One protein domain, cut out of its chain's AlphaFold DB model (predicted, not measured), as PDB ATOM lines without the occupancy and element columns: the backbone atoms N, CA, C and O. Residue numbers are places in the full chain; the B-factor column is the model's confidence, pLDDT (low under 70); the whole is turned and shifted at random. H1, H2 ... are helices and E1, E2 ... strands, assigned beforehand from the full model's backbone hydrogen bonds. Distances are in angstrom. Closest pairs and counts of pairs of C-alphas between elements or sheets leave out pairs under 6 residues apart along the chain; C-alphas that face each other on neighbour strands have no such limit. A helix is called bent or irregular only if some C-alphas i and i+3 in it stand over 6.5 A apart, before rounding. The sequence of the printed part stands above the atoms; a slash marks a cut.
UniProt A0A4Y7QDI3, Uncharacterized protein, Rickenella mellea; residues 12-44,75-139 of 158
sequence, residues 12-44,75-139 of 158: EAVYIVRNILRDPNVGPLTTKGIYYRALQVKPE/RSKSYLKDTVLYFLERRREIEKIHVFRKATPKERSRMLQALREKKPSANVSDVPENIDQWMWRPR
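Overview. This is residues 12 to 44 and 75 to 139 of the 158 residues of an uncharacterized protein of Rickenella mellea (UniProt A0A4Y7QDI3). A long two-stranded ribbon, E1 beside E2, joins two unequal parts: a cluster of three crossed helices, H1, H2 and H3, packs toward one end of the ribbon, and the single helix H4, with the long loop after it, makes a smaller head beyond the other end. H4 touches no other helix. The printed part has 98 residues, with four named helices and two named strands in the order H1 H2 H3 E1 H4 E2; the sheet, E1 - E2, is antiparallel, and the class is mixed, helices and strands. The whole is loose, with a radius of gyration of the C-alphas of 16.5 A, and only just elongated, with spans of 49 by 25 by 25 A.

Along the chain. H1 is residues 12 to 22, 15.3 A long, beginning at C-alpha 12 at (230.361, 114.402, 115.641). H2 is residues 31 to 40, 14.7 A. After the cut comes H3, residues 77 to 90, 18.5 A; it is only just irregular, with C-alphas 82 and 85 6.6 A apart. E1 is residues 94 to 102, 24.0 A. H4 is residues 105 to 118, 20.2 A, ending at C-alpha 118 at (209.875, 106.550, 152.334). E2 is residues 130 to 138, 23.8 A; it bends by 54 degrees at residue 134 and ends at C-alpha 138 at (217.529, 102.557, 115.248).

Arrangement. H1 and H2 touch, the closest C-alphas being those of Ile 16 and Ala 38, 6.5 A apart; they run opposite ways at a steep tilt of 69.5 degrees, only just short of about perpendicular. H3 touches H1 with residues 84 to 88 alone, closest at the C-alphas of Val 14 and Val 84, 6.2 A, and is only just about perpendicular to it at 72 degrees. H3 touches H2 with residues 77 to 81 alone, closest at the C-alphas of Tyr 35 and Lys 77, 6.3 A, about perpendicular at 74 degrees. Of the helices and the sheet, the closest C-alphas of H1 and E2 are those of Leu 21 and Pro 138, 5.8 A; of H2 and E2, Thr 31 and Met 135, 7.1 A; of H3 and E1, Glu 89 and Glu 95, 5.9 A. E1 and E2 are antiparallel at 154 degrees; N 97 and O 135 are 2.8 A apart and N 133 and O 99 3.1 A, within hydrogen-bond range. H4 is apart from H1, H2 and H3. Every O i to N i+4 pair is within hydrogen-bond range in H1 and H2; in H3 8 of 10 are, in H4 9 of 10.

Size, cuts and confidence. The two C-alphas farthest apart, those of Glu 44 and Ser 121, are 51.9 A apart. Residues 45 to 74 are not printed, and C-alphas 44 and 75 are 16.5 A apart across the cut. The link from H4 to E2, 11 residues, is long. The mean pLDDT of the printed part is 91.7, and residues 43 to 44 are under 70.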
ATOM      1  N   GLU A  12     229.627 115.399 114.859       89.19
ATOM      2  CA  GLU A  12     230.361 114.402 115.641       89.19
ATOM      3  C   GLU A  12     229.456 113.723 116.668       89.19
ATOM      4  O   GLU A  12     229.454 112.497 116.786       89.19
ATOM      5  N   ALA A  13     228.633 114.500 117.381       91.88
ATOM      6  CA  ALA A  13     227.686 113.958 118.348       91.88
ATOM      7  C   ALA A  13     226.656 113.052 117.660       91.88
ATOM      8  O   ALA A  13     226.350 111.963 118.148       91.88
ATOM      9  N   VAL A  14     226.162 113.474 116.492       93.38
ATOM     10  CA  VAL A  14     225.239 112.683 115.668       93.38
ATOM     11  C   VAL A  14     225.891 111.375 115.215       93.38
ATOM     12  O   VAL A  14     225.268 110.316 115.312       93.38
ATOM     13  N   TYR A  15     227.140 111.427 114.748       92.31
ATOM     14  CA  TYR A  15     227.882 110.252 114.294       92.31
ATOM     15  C   TYR A  15     228.110 109.235 115.422       92.31
ATOM     16  O   TYR A  15     227.800 108.055 115.249       92.31
ATOM     17  N   ILE A  16     228.549 109.690 116.602       92.62
ATOM     18  CA  ILE A  16     228.744 108.831 117.781       92.62
ATOM     19  C   ILE A  16     227.440 108.111 118.146       92.62
ATOM     20  O   ILE A  16     227.423 106.888 118.287       92.62
ATOM     21  N   VAL A  17     226.332 108.849 118.264       93.88
ATOM     22  CA  VAL A  17     225.039 108.264 118.653       93.88
ATOM     23  C   VAL A  17     224.533 107.273 117.606       93.88
ATOM     24  O   VAL A  17     224.046 106.204 117.971       93.88
ATOM     25  N   ARG A  18     224.684 107.583 116.312       93.06
ATOM     26  CA  ARG A  18     224.337 106.647 115.232       93.06
ATOM     27  C   ARG A  18     225.124 105.349 115.333       93.06
ATOM     28  O   ARG A  18     224.518 104.290 115.221       93.06
ATOM     29  N   ASN A  19     226.434 105.419 115.551       92.12
ATOM     30  CA  ASN A  19     227.272 104.224 115.644       92.12
ATOM     31  C   ASN A  19     226.900 103.364 116.854       92.12
ATOM     32  O   ASN A  19     226.760 102.154 116.712       92.12
ATOM     33  N   ILE A  20     226.643 103.986 118.007       93.62
ATOM     34  CA  ILE A  20     226.207 103.275 119.217       93.62
ATOM     35  C   ILE A  20     224.880 102.545 118.989       93.62
ATOM     36  O   ILE A  20     224.724 101.411 119.427       93.62
ATOM     37  N   LEU A  21     223.917 103.193 118.330       93.19
ATOM     38  CA  LEU A  21     222.594 102.610 118.096       93.19
ATOM     39  C   LEU A  21     222.575 101.596 116.946       93.19
ATOM     40  O   LEU A  21     221.669 100.772 116.895       93.19
ATOM     41  N   ARG A  22     223.535 101.654 116.017       90.75
ATOM     42  CA  ARG A  22     223.658 100.695 114.908       90.75
ATOM     43  C   ARG A  22     224.360  99.398 115.295       90.75
ATOM     44  O   ARG A  22     224.279  98.451 114.518       90.75
ATOM     45  N   ASP A  23     225.038  99.350 116.439       89.56
ATOM     46  CA  ASP A  23     225.704  98.137 116.909       89.56
ATOM     47  C   ASP A  23     224.669  97.016 117.149       89.56
ATOM     48  O   ASP A  23     223.809  97.150 118.031       89.56
ATOM     49  N   PRO A  24     224.724  95.908 116.382       84.88
ATOM     50  CA  PRO A  24     223.739  94.834 116.478       84.88
ATOM     51  C   PRO A  24     223.759  94.127 117.839       84.88
ATOM     52  O   PRO A  24     222.755  93.539 118.230       84.88
ATOM     53  N   ASN A  25     224.861  94.214 118.589       87.19
ATOM     54  CA  ASN A  25     225.021  93.506 119.860       87.19
ATOM     55  C   ASN A  25     224.370  94.229 121.045       87.19
ATOM     56  O   ASN A  25     224.293  93.686 122.147       87.19
ATOM     57  N   VAL A  26     223.955  95.484 120.859       84.56
ATOM     58  CA  VAL A  26     223.617  96.382 121.970       84.56
ATOM     59  C   VAL A  26     222.111  96.507 122.196       84.56
ATOM     60  O   VAL A  26     221.684  96.758 123.324       84.56
ATOM     61  N   GLY A  27     221.306  96.278 121.157       87.44
ATOM     62  CA  GLY A  27     219.850  96.380 121.230       87.44
ATOM     63  C   GLY A  27     219.354  97.792 121.589       87.44
ATOM     64  O   GLY A  27     220.096  98.774 121.487       87.44
ATOM     65  N   PRO A  28     218.075  97.934 121.988       92.81
ATOM     66  CA  PRO A  28     217.529  99.214 122.422       92.81
ATOM     67  C   PRO A  28     218.257  99.750 123.658       92.81
ATOM     68  O   PRO A  28     218.578  99.002 124.580       92.81
ATOM     69  N   LEU A  29     218.467 101.065 123.720       94.88
ATOM     70  CA  LEU A  29     219.190 101.709 124.814       94.88
ATOM     71  C   LEU A  29     218.401 102.836 125.465       94.88
ATOM     72  O   LEU A  29     217.732 103.632 124.817       94.88
ATOM     73  N   THR A  30     218.562 102.980 126.776       96.00
ATOM     74  CA  THR A  30     218.080 104.168 127.492       96.00
ATOM     75  C   THR A  30     218.948 105.380 127.168       96.00
ATOM     76  O   THR A  30     220.138 105.237 126.893       96.00
ATOM     77  N   THR A  31     218.414 106.598 127.315       96.50
ATOM     78  CA  THR A  31     219.209 107.835 127.181       96.50
ATOM     79  C   THR A  31     220.460 107.810 128.066       96.50
ATOM     80  O   THR A  31     221.539 108.229 127.652       96.50
ATOM     81  N   LYS A  32     220.336 107.265 129.285       95.25
ATOM     82  CA  LYS A  32     221.455 107.093 130.219       95.25
ATOM     83  C   LYS A  32     222.501 106.115 129.668       95.25
ATOM     84  O   LYS A  32     223.688 106.407 129.762       95.25
ATOM     85  N   GLY A  33     222.072 104.992 129.095       94.31
ATOM     86  CA  GLY A  33     222.959 104.004 128.477       94.31
ATOM     87  C   GLY A  33     223.712 104.560 127.268       94.31
ATOM     88  O   GLY A  33     224.927 104.393 127.187       94.31
ATOM     89  N   ILE A  34     223.016 105.288 126.387       96.06
ATOM     90  CA  ILE A  34     223.631 105.965 125.233       96.06
ATOM     91  C   ILE A  34     224.688 106.958 125.713       96.06
ATOM     92  O   ILE A  34     225.802 106.955 125.203       96.06
ATOM     93  N   TYR A  35     224.366 107.762 126.730       95.75
ATOM     94  CA  TYR A  35     225.297 108.744 127.281       95.75
ATOM     95  C   TYR A  35     226.594 108.105 127.793       95.75
ATOM     96  O   TYR A  35     227.673 108.563 127.444       95.75
ATOM     97  N   TYR A  36     226.517 107.029 128.584       94.56
ATOM     98  CA  TYR A  36     227.735 106.392 129.101       94.56
ATOM     99  C   TYR A  36     228.556 105.698 128.021       94.56
ATOM    100  O   TYR A  36     229.778 105.778 128.067       94.56
ATOM    101  N   ARG A  37     227.913 105.063 127.035       93.31
ATOM    102  CA  ARG A  37     228.631 104.486 125.890       93.31
ATOM    103  C   ARG A  37     229.310 105.570 125.062       93.31
ATOM    104  O   ARG A  37     230.453 105.398 124.670       93.31
ATOM    105  N   ALA A  38     228.645 106.704 124.860       92.19
ATOM    106  CA  ALA A  38     229.229 107.836 124.157       92.19
ATOM    107  C   ALA A  38     230.499 108.355 124.834       92.19
ATOM    108  O   ALA A  38     231.467 108.621 124.139       92.19
ATOM    109  N   LEU A  39     230.526 108.422 126.168       90.62
ATOM    110  CA  LEU A  39     231.723 108.828 126.912       90.62
ATOM    111  C   LEU A  39     232.898 107.842 126.791       90.62
ATOM    112  O   LEU A  39     234.030 108.217 127.079       90.62
ATOM    113  N   GLN A  40     232.647 106.591 126.396       90.38
ATOM    114  CA  GLN A  40     233.697 105.590 126.171       90.38
ATOM    115  C   GLN A  40     234.303 105.682 124.764       90.38
ATOM    116  O   GLN A  40     235.385 105.145 124.530       90.38
ATOM    117  N   VAL A  41     233.629 106.356 123.826       85.69
ATOM    118  CA  VAL A  41     234.132 106.545 122.464       85.69
ATOM    119  C   VAL A  41     235.180 107.650 122.494       85.69
ATOM    120  O   VAL A  41     234.873 108.811 122.757       85.69
ATOM    121  N   LYS A  42     236.436 107.299 122.212       75.62
ATOM    122  CA  LYS A  42     237.495 108.305 122.103       75.62
ATOM    123  C   LYS A  42     237.242 109.168 120.852       75.62
ATOM    124  O   LYS A  42     236.923 108.627 119.791       75.62
ATOM    125  N   PRO A  43     237.400 110.499 120.925       63.81
ATOM    126  CA  PRO A  43     237.221 111.372 119.763       63.81
ATOM    127  C   PRO A  43     238.284 111.135 118.674       63.81
ATOM    128  O   PRO A  43     238.019 111.364 117.499       63.81
ATOM    129  N   GLU A  44     239.456 110.609 119.041       60.53
ATOM    130  CA  GLU A  44     240.562 110.284 118.124       60.53
ATOM    131  C   GLU A  44     240.205 109.168 117.131       60.53
ATOM    132  O   GLU A  44     240.602 109.212 115.970       60.53
ATOM    133  N   ARG A  75     228.118 116.838 125.533       84.69
ATOM    134  CA  ARG A  75     228.485 117.623 126.727       84.69
ATOM    135  C   ARG A  75     227.705 117.242 127.984       84.69
ATOM    136  O   ARG A  75     228.207 117.356 129.099       84.69
ATOM    137  N   SER A  76     226.449 116.826 127.819       91.44
ATOM    138  CA  SER A  76     225.551 116.482 128.924       91.44
ATOM    139  C   SER A  76     224.437 115.530 128.480       91.44
ATOM    140  O   SER A  76     224.166 115.363 127.287       91.44
ATOM    141  N   LYS A  77     223.753 114.916 129.454       93.06
ATOM    142  CA  LYS A  77     222.572 114.072 129.198       93.06
ATOM    143  C   LYS A  77     221.415 114.868 128.592       93.06
ATOM    144  O   LYS A  77     220.729 114.346 127.718       93.06
ATOM    145  N   SER A  78     221.206 116.107 129.039       91.31
ATOM    146  CA  SER A  78     220.161 116.985 128.501       91.31
ATOM    147  C   SER A  78     220.461 117.359 127.051       91.31
ATOM    148  O   SER A  78     219.601 117.182 126.202       91.31
ATOM    149  N   TYR A  79     221.712 117.716 126.727       92.12
ATOM    150  CA  TYR A  79     222.130 117.972 125.343       92.12
ATOM    151  C   TYR A  79     221.893 116.760 124.428       92.12
ATOM    152  O   TYR A  79     221.329 116.883 123.340       92.12
ATOM    153  N   LEU A  80     222.255 115.558 124.892       94.44
ATOM    154  CA  LEU A  80     221.973 114.320 124.165       94.44
ATOM    155  C   LEU A  80     220.468 114.146 123.903       94.44
ATOM    156  O   LEU A  80     220.076 113.839 122.783       94.44
ATOM    157  N   LYS A  81     219.633 114.324 124.933       94.31
ATOM    158  CA  LYS A  81     218.183 114.100 124.870       94.31
ATOM    159  C   LYS A  81     217.468 115.140 124.004       94.31
ATOM    160  O   LYS A  81     216.758 114.771 123.074       94.31
ATOM    161  N   ASP A  82     217.668 116.412 124.322       92.44
ATOM    162  CA  ASP A  82     216.880 117.528 123.796       92.44
ATOM    163  C   ASP A  82     217.379 118.000 122.426       92.44
ATOM    164  O   ASP A  82     216.611 118.561 121.648       92.44
ATOM    165  N   THR A  83     218.653 117.750 122.096       92.88
ATOM    166  CA  THR A  83     219.246 118.174 120.822       92.88
ATOM    167  C   THR A  83     219.509 116.991 119.899       92.88
ATOM    168  O   THR A  83     218.936 116.917 118.815       92.88
ATOM    169  N   VAL A  84     220.362 116.045 120.304       94.88
ATOM    170  CA  VAL A  84     220.863 115.001 119.390       94.88
ATOM    171  C   VAL A  84     219.796 113.945 119.087       94.88
ATOM    172  O   VAL A  84     219.519 113.665 117.921       94.88
ATOM    173  N   LEU A  85     219.178 113.367 120.121       95.19
ATOM    174  CA  LEU A  85     218.147 112.338 119.962       95.19
ATOM    175  C   LEU A  85     216.893 112.918 119.310       95.19
ATOM    176  O   LEU A  85     216.394 112.339 118.350       95.19
ATOM    177  N   TYR A  86     216.457 114.101 119.747       94.25
ATOM    178  CA  TYR A  86     215.344 114.813 119.119       94.25
ATOM    179  C   TYR A  86     215.586 115.084 117.622       94.25
ATOM    180  O   TYR A  86     214.703 114.877 116.789       94.25
ATOM    181  N   PHE A  87     216.801 115.493 117.243       94.19
ATOM    182  CA  PHE A  87     217.166 115.696 115.839       94.19
ATOM    183  C   PHE A  87     217.116 114.397 115.019       94.19
ATOM    184  O   PHE A  87     216.560 114.382 113.919       94.19
ATOM    185  N   LEU A  88     217.664 113.298 115.548       94.06
ATOM    186  CA  LEU A  88     217.648 111.987 114.887       94.06
ATOM    187  C   LEU A  88     216.229 111.411 114.757       94.06
ATOM    188  O   LEU A  88     215.893 110.814 113.731       94.06
ATOM    189  N   GLU A  89     215.386 111.620 115.766       94.62
ATOM    190  CA  GLU A  89     213.973 111.236 115.761       94.62
ATOM    191  C   GLU A  89     213.195 112.017 114.693       94.62
ATOM    192  O   GLU A  89     212.482 111.418 113.884       94.62
ATOM    193  N   ARG A  90     213.401 113.340 114.595       92.62
ATOM    194  CA  ARG A  90     212.799 114.168 113.532       92.62
ATOM    195  C   ARG A  90     213.219 113.734 112.133       92.62
ATOM    196  O   ARG A  90     212.409 113.800 111.209       92.62
ATOM    197  N   ARG A  91     214.458 113.265 111.975       92.19
ATOM    198  CA  ARG A  91     214.963 112.672 110.726       92.19
ATOM    199  C   ARG A  91     214.466 111.247 110.478       92.19
ATOM    200  O   ARG A  91     214.776 110.683 109.434       92.19
ATOM    201  N   ARG A  92     213.680 110.678 111.399       93.12
ATOM    202  CA  ARG A  92     213.152 109.306 111.348       93.12
ATOM    203  C   ARG A  92     214.248 108.239 111.277       93.12
ATOM    204  O   ARG A  92     214.011 107.160 110.750       93.12
ATOM    205  N   GLU A  93     215.435 108.523 111.803       93.19
ATOM    206  CA  GLU A  93     216.543 107.559 111.831       93.19
ATOM    207  C   GLU A  93     216.489 106.654 113.064       93.19
ATOM    208  O   GLU A  93     216.970 105.523 113.043       93.19
ATOM    209  N   ILE A  94     215.892 107.156 114.141       95.50
ATOM    210  CA  ILE A  94     215.680 106.436 115.392       95.50
ATOM    211  C   ILE A  94     214.220 106.566 115.800       95.50
ATOM    212  O   ILE A  94     213.504 107.452 115.327       95.50
ATOM    213  N   GLU A  95     213.793 105.696 116.700       95.25
ATOM    214  CA  GLU A  95     212.478 105.782 117.316       95.25
ATOM    215  C   GLU A  95     212.550 105.473 118.806       95.25
ATOM    216  O   GLU A  95     213.396 104.701 119.279       95.25
ATOM    217  N   LYS A  96     211.644 106.115 119.539       95.81
ATOM    218  CA  LYS A  96     211.451 105.904 120.961       95.81
ATOM    219  C   LYS A  96     210.435 104.784 121.153       95.81
ATOM    220  O   LYS A  96     209.301 104.889 120.693       95.81
ATOM    221  N   ILE A  97     210.836 103.719 121.834       95.06
ATOM    222  CA  ILE A  97     209.989 102.562 122.115       95.06
ATOM    223  C   ILE A  97     209.748 102.406 123.607       95.06
ATOM    224  O   ILE A  97     210.590 102.753 124.439       95.06
ATOM    225  N   HIS A  98     208.585 101.855 123.921       95.44
ATOM    226  CA  HIS A  98     208.196 101.489 125.267       95.44
ATOM    227  C   HIS A  98     208.493 100.014 125.491       95.44
ATOM    228  O   HIS A  98     208.061  99.179 124.696       95.44
ATOM    229  N   VAL A  99     209.257  99.692 126.532       93.69
ATOM    230  CA  VAL A  99     209.653  98.315 126.822       93.69
ATOM    231  C   VAL A  99     209.292  97.980 128.259       93.69
ATOM    232  O   VAL A  99     209.811  98.582 129.196       93.69
ATOM    233  N   PHE A 100     208.461  96.953 128.408       93.62
ATOM    234  CA  PHE A 100     208.230  96.286 129.679       93.62
ATOM    235  C   PHE A 100     209.239  95.153 129.815       93.62
ATOM    236  O   PHE A 100     209.240  94.216 129.015       93.62
ATOM    237  N   ARG A 101     210.120  95.239 130.812       92.25
ATOM    238  CA  ARG A 101     211.087  94.173 131.099       92.25
ATOM    239  C   ARG A 101     211.063  93.785 132.563       92.25
ATOM    240  O   ARG A 101     210.798  94.620 133.424       92.25
ATOM    241  N   LYS A 102     211.436  92.539 132.853       93.12
ATOM    242  CA  LYS A 102     211.620  92.094 134.235       93.12
ATOM    243  C   LYS A 102     212.748  92.878 134.903       93.12
ATOM    244  O   LYS A 102     213.817  93.094 134.316       93.12
ATOM    245  N   ALA A 103     212.497  93.312 136.131       89.94
ATOM    246  CA  ALA A 103     213.477  93.999 136.951       89.94
ATOM    247  C   ALA A 103     214.636  93.054 137.284       89.94
ATOM    248  O   ALA A 103     214.425  91.937 137.761       89.94
ATOM    249  N   THR A 104     215.876  93.507 137.088       91.94
ATOM    250  CA  THR A 104     217.029  92.728 137.560       91.94
ATOM    251  C   THR A 104     217.053  92.698 139.094       91.94
ATOM    252  O   THR A 104     216.598  93.658 139.724       91.94
ATOM    253  N   PRO A 105     217.633  91.663 139.735       91.44
ATOM    254  CA  PRO A 105     217.705  91.597 141.197       91.44
ATOM    255  C   PRO A 105     218.328  92.857 141.810       91.44
ATOM    256  O   PRO A 105     217.795  93.415 142.762       91.44
ATOM    257  N   LYS A 106     219.389  93.386 141.183       92.25
ATOM    258  CA  LYS A 106     220.071  94.616 141.609       92.25
ATOM    259  C   LYS A 106     219.182  95.860 141.518       92.25
ATOM    260  O   LYS A 106     219.288  96.751 142.358       92.25
ATOM    261  N   GLU A 107     218.330  95.949 140.500       91.50
ATOM    262  CA  GLU A 107     217.346  97.030 140.382       91.50
ATOM    263  C   GLU A 107     216.252  96.887 141.438       91.50
ATOM    264  O   GLU A 107     215.948  97.873 142.106       91.50
ATOM    265  N   ARG A 108     215.745  95.669 141.674       92.88
ATOM    266  CA  ARG A 108     214.757  95.405 142.733       92.88
ATOM    267  C   ARG A 108     215.285  95.783 144.111       92.88
ATOM    268  O   ARG A 108     214.570  96.439 144.861       92.88
ATOM    269  N   SER A 109     216.541  95.455 144.428       92.38
ATOM    270  CA  SER A 109     217.174  95.851 145.694       92.38
ATOM    271  C   SER A 109     217.231  97.371 145.857       92.38
ATOM    272  O   SER A 109     216.906  97.889 146.922       92.38
ATOM    273  N   ARG A 110     217.592  98.100 144.793       92.50
ATOM    274  CA  ARG A 110     217.634  99.572 144.807       92.50
ATOM    275  C   ARG A 110     216.246 100.185 144.964       92.50
ATOM    276  O   ARG A 110     216.091 101.155 145.695       92.50
ATOM    277  N   MET A 111     215.245  99.622 144.292       91.38
ATOM    278  CA  MET A 111     213.857 100.068 144.419       91.38
ATOM    279  C   MET A 111     213.319  99.810 145.824       91.38
ATOM    280  O   MET A 111     212.698 100.696 146.399       91.38
ATOM    281  N   LEU A 112     213.615  98.645 146.406       94.06
ATOM    282  CA  LEU A 112     213.249  98.330 147.784       94.06
ATOM    283  C   LEU A 112     213.905  99.294 148.776       94.06
ATOM    284  O   LEU A 112     213.243  99.757 149.697       94.06
ATOM    285  N   GLN A 113     215.183  99.622 148.581       94.00
ATOM    286  CA  GLN A 113     215.884 100.594 149.419       94.00
ATOM    287  C   GLN A 113     215.218 101.975 149.347       94.00
ATOM    288  O   GLN A 113     214.859 102.530 150.380       94.00
ATOM    289  N   ALA A 114     214.953 102.475 148.136       93.12
ATOM    290  CA  ALA A 114     214.271 103.754 147.936       93.12
ATOM    291  C   ALA A 114     212.827 103.762 148.480       93.12
ATOM    292  O   ALA A 114     212.330 104.800 148.916       93.12
ATOM    293  N   LEU A 115     212.137 102.615 148.460       92.75
ATOM    294  CA  LEU A 115     210.827 102.465 149.094       92.75
ATOM    295  C   LEU A 115     210.938 102.494 150.615       92.75
ATOM    296  O   LEU A 115     210.145 103.180 151.246       92.75
ATOM    297  N   ARG A 116     211.928 101.814 151.200       94.25
ATOM    298  CA  ARG A 116     212.149 101.781 152.653       94.25
ATOM    299  C   ARG A 116     212.516 103.139 153.234       94.25
ATOM    300  O   ARG A 116     212.070 103.453 154.330       94.25
ATOM    301  N   GLU A 117     213.244 103.959 152.480       93.94
ATOM    302  CA  GLU A 117     213.519 105.357 152.841       93.94
ATOM    303  C   GLU A 117     212.234 106.182 153.013       93.94
ATOM    304  O   GLU A 117     212.191 107.098 153.828       93.94
ATOM    305  N   LYS A 118     211.171 105.852 152.270       93.12
ATOM    306  CA  LYS A 118     209.875 106.550 152.334       93.12
ATOM    307  C   LYS A 118     208.853 105.846 153.227       93.12
ATOM    308  O   LYS A 118     208.004 106.495 153.827       93.12
ATOM    309  N   LYS A 119     208.906 104.517 153.279       94.25
ATOM    310  CA  LYS A 119     207.996 103.628 154.002       94.25
ATOM    311  C   LYS A 119     208.808 102.469 154.597       94.25
ATOM    312  O   LYS A 119     209.009 101.461 153.918       94.25
ATOM    313  N   PRO A 120     209.243 102.565 155.866       90.25
ATOM    314  CA  PRO A 120     210.123 101.570 156.488       90.25
ATOM    315  C   PRO A 120     209.563 100.138 156.506       90.25
ATOM    316  O   PRO A 120     210.332  99.181 156.484       90.25
ATOM    317  N   SER A 121     208.234  99.980 156.490       92.31
ATOM    318  CA  SER A 121     207.537  98.686 156.448       92.31
ATOM    319  C   SER A 121     207.409  98.066 155.048       92.31
ATOM    320  O   SER A 121     206.715  97.063 154.892       92.31
ATOM    321  N   ALA A 122     208.032  98.654 154.022       90.31
ATOM    322  CA  ALA A 122     207.964  98.146 152.655       90.31
ATOM    323  C   ALA A 122     208.687  96.796 152.487       90.31
ATOM    324  O   ALA A 122     209.840  96.607 152.910       90.31
ATOM    325  N   ASN A 123     208.012  95.884 151.789       91.94
ATOM    326  CA  ASN A 123     208.450  94.522 151.515       91.94
ATOM    327  C   ASN A 123     208.792  94.312 150.034       91.94
ATOM    328  O   ASN A 123     208.495  95.129 149.167       91.94
ATOM    329  N   VAL A 124     209.426  93.175 149.727       86.75
ATOM    330  CA  VAL A 124     209.823  92.807 148.352       86.75
ATOM    331  C   VAL A 124     208.613  92.657 147.420       86.75
ATOM    332  O   VAL A 124     208.738  92.911 146.221       86.75
ATOM    333  N   SER A 125     207.455  92.274 147.964       89.06
ATOM    334  CA  SER A 125     206.171  92.182 147.253       89.06
ATOM    335  C   SER A 125     205.664  93.534 146.755       89.06
ATOM    336  O   SER A 125     204.945  93.582 145.765       89.06
ATOM    337  N   ASP A 126     206.069  94.626 147.409       89.56
ATOM    338  CA  ASP A 126     205.657  95.983 147.045       89.56
ATOM    339  C   ASP A 126     206.478  96.532 145.865       89.56
ATOM    340  O   ASP A 126     206.151  97.574 145.296       89.56
ATOM    341  N   VAL A 127     207.568  95.848 145.488       90.19
ATOM    342  CA  VAL A 127     208.396  96.213 144.336       90.19
ATOM    343  C   VAL A 127     207.793  95.589 143.076       90.19
ATOM    344  O   VAL A 127     207.712  94.359 143.004       90.19
ATOM    345  N   PRO A 128     207.443  96.386 142.049       90.62
ATOM    346  CA  PRO A 128     206.887  95.853 140.812       90.62
ATOM    347  C   PRO A 128     207.868  94.882 140.143       90.62
ATOM    348  O   PRO A 128     209.076  95.128 140.083       90.62
ATOM    349  N   GLU A 129     207.343  93.764 139.633       90.81
ATOM    350  CA  GLU A 129     208.154  92.744 138.954       90.81
ATOM    351  C   GLU A 129     208.705  93.260 137.618       90.81
ATOM    352  O   GLU A 129     209.850  92.979 137.250       90.81
ATOM    353  N   ASN A 130     207.895  94.049 136.914       93.62
ATOM    354  CA  ASN A 130     208.242  94.632 135.629       93.62
ATOM    355  C   ASN A 130     208.584  96.110 135.792       93.62
ATOM    356  O   ASN A 130     207.890  96.859 136.479       93.62
ATOM    357  N   ILE A 131     209.656  96.523 135.127       90.56
ATOM    358  CA  ILE A 131     210.033  97.921 134.980       90.56
ATOM    359  C   ILE A 131     209.568  98.366 133.611       90.56
ATOM    360  O   ILE A 131     209.909  97.765 132.588       90.56
ATOM    361  N   ASP A 132     208.823  99.455 133.634       93.00
ATOM    362  CA  ASP A 132     208.470 100.186 132.446       93.00
ATOM    363  C   ASP A 132     209.573 101.194 132.097       93.00
ATOM    364  O   ASP A 132     210.034 101.969 132.947       93.00
ATOM    365  N   GLN A 133     210.066 101.142 130.861       93.56
ATOM    366  CA  GLN A 133     211.195 101.950 130.440       93.56
ATOM    367  C   GLN A 133     211.106 102.373 128.976       93.56
ATOM    368  O   GLN A 133     211.022 101.564 128.053       93.56
ATOM    369  N   TRP A 134     211.260 103.679 128.761       94.69
ATOM    370  CA  TRP A 134     211.481 104.245 127.437       94.69
ATOM    371  C   TRP A 134     212.917 104.011 126.972       94.69
ATOM    372  O   TRP A 134     213.885 104.389 127.645       94.69
ATOM    373  N   MET A 135     213.050 103.434 125.785       95.81
ATOM    374  CA  MET A 135     214.324 103.138 125.143       95.81
ATOM    375  C   MET A 135     214.340 103.695 123.721       95.81
ATOM    376  O   MET A 135     213.303 103.990 123.134       95.81
ATOM    377  N   TRP A 136     215.531 103.845 123.166       96.06
ATOM    378  CA  TRP A 136     215.764 104.276 121.799       96.06
ATOM    379  C   TRP A 136     216.326 103.111 121.012       96.06
ATOM    380  O   TRP A 136     217.220 102.410 121.492       96.06
ATOM    381  N   ARG A 137     215.833 102.931 119.796       94.19
ATOM    382  CA  ARG A 137     216.403 101.982 118.844       94.19
ATOM    383  C   ARG A 137     216.580 102.647 117.483       94.19
ATOM    384  O   ARG A 137     215.863 103.611 117.190       94.19
ATOM    385  N   PRO A 138     217.513 102.163 116.645       93.69
ATOM    386  CA  PRO A 138     217.529 102.557 115.248       93.69
ATOM    387  C   PRO A 138     216.174 102.200 114.645       93.69
ATOM    388  O   PRO A 138     215.650 101.103 114.863       93.69
ATOM    389  N   ARG A 139     215.593 103.134 113.896       90.69
ATOM    390  CA  ARG A 139     214.414 102.823 113.110       90.69
ATOM    391  C   ARG A 139     214.904 101.896 112.016       90.69
ATOM    392  O   ARG A 139     215.667 102.314 111.144       90.69
TER     393      ARG A 139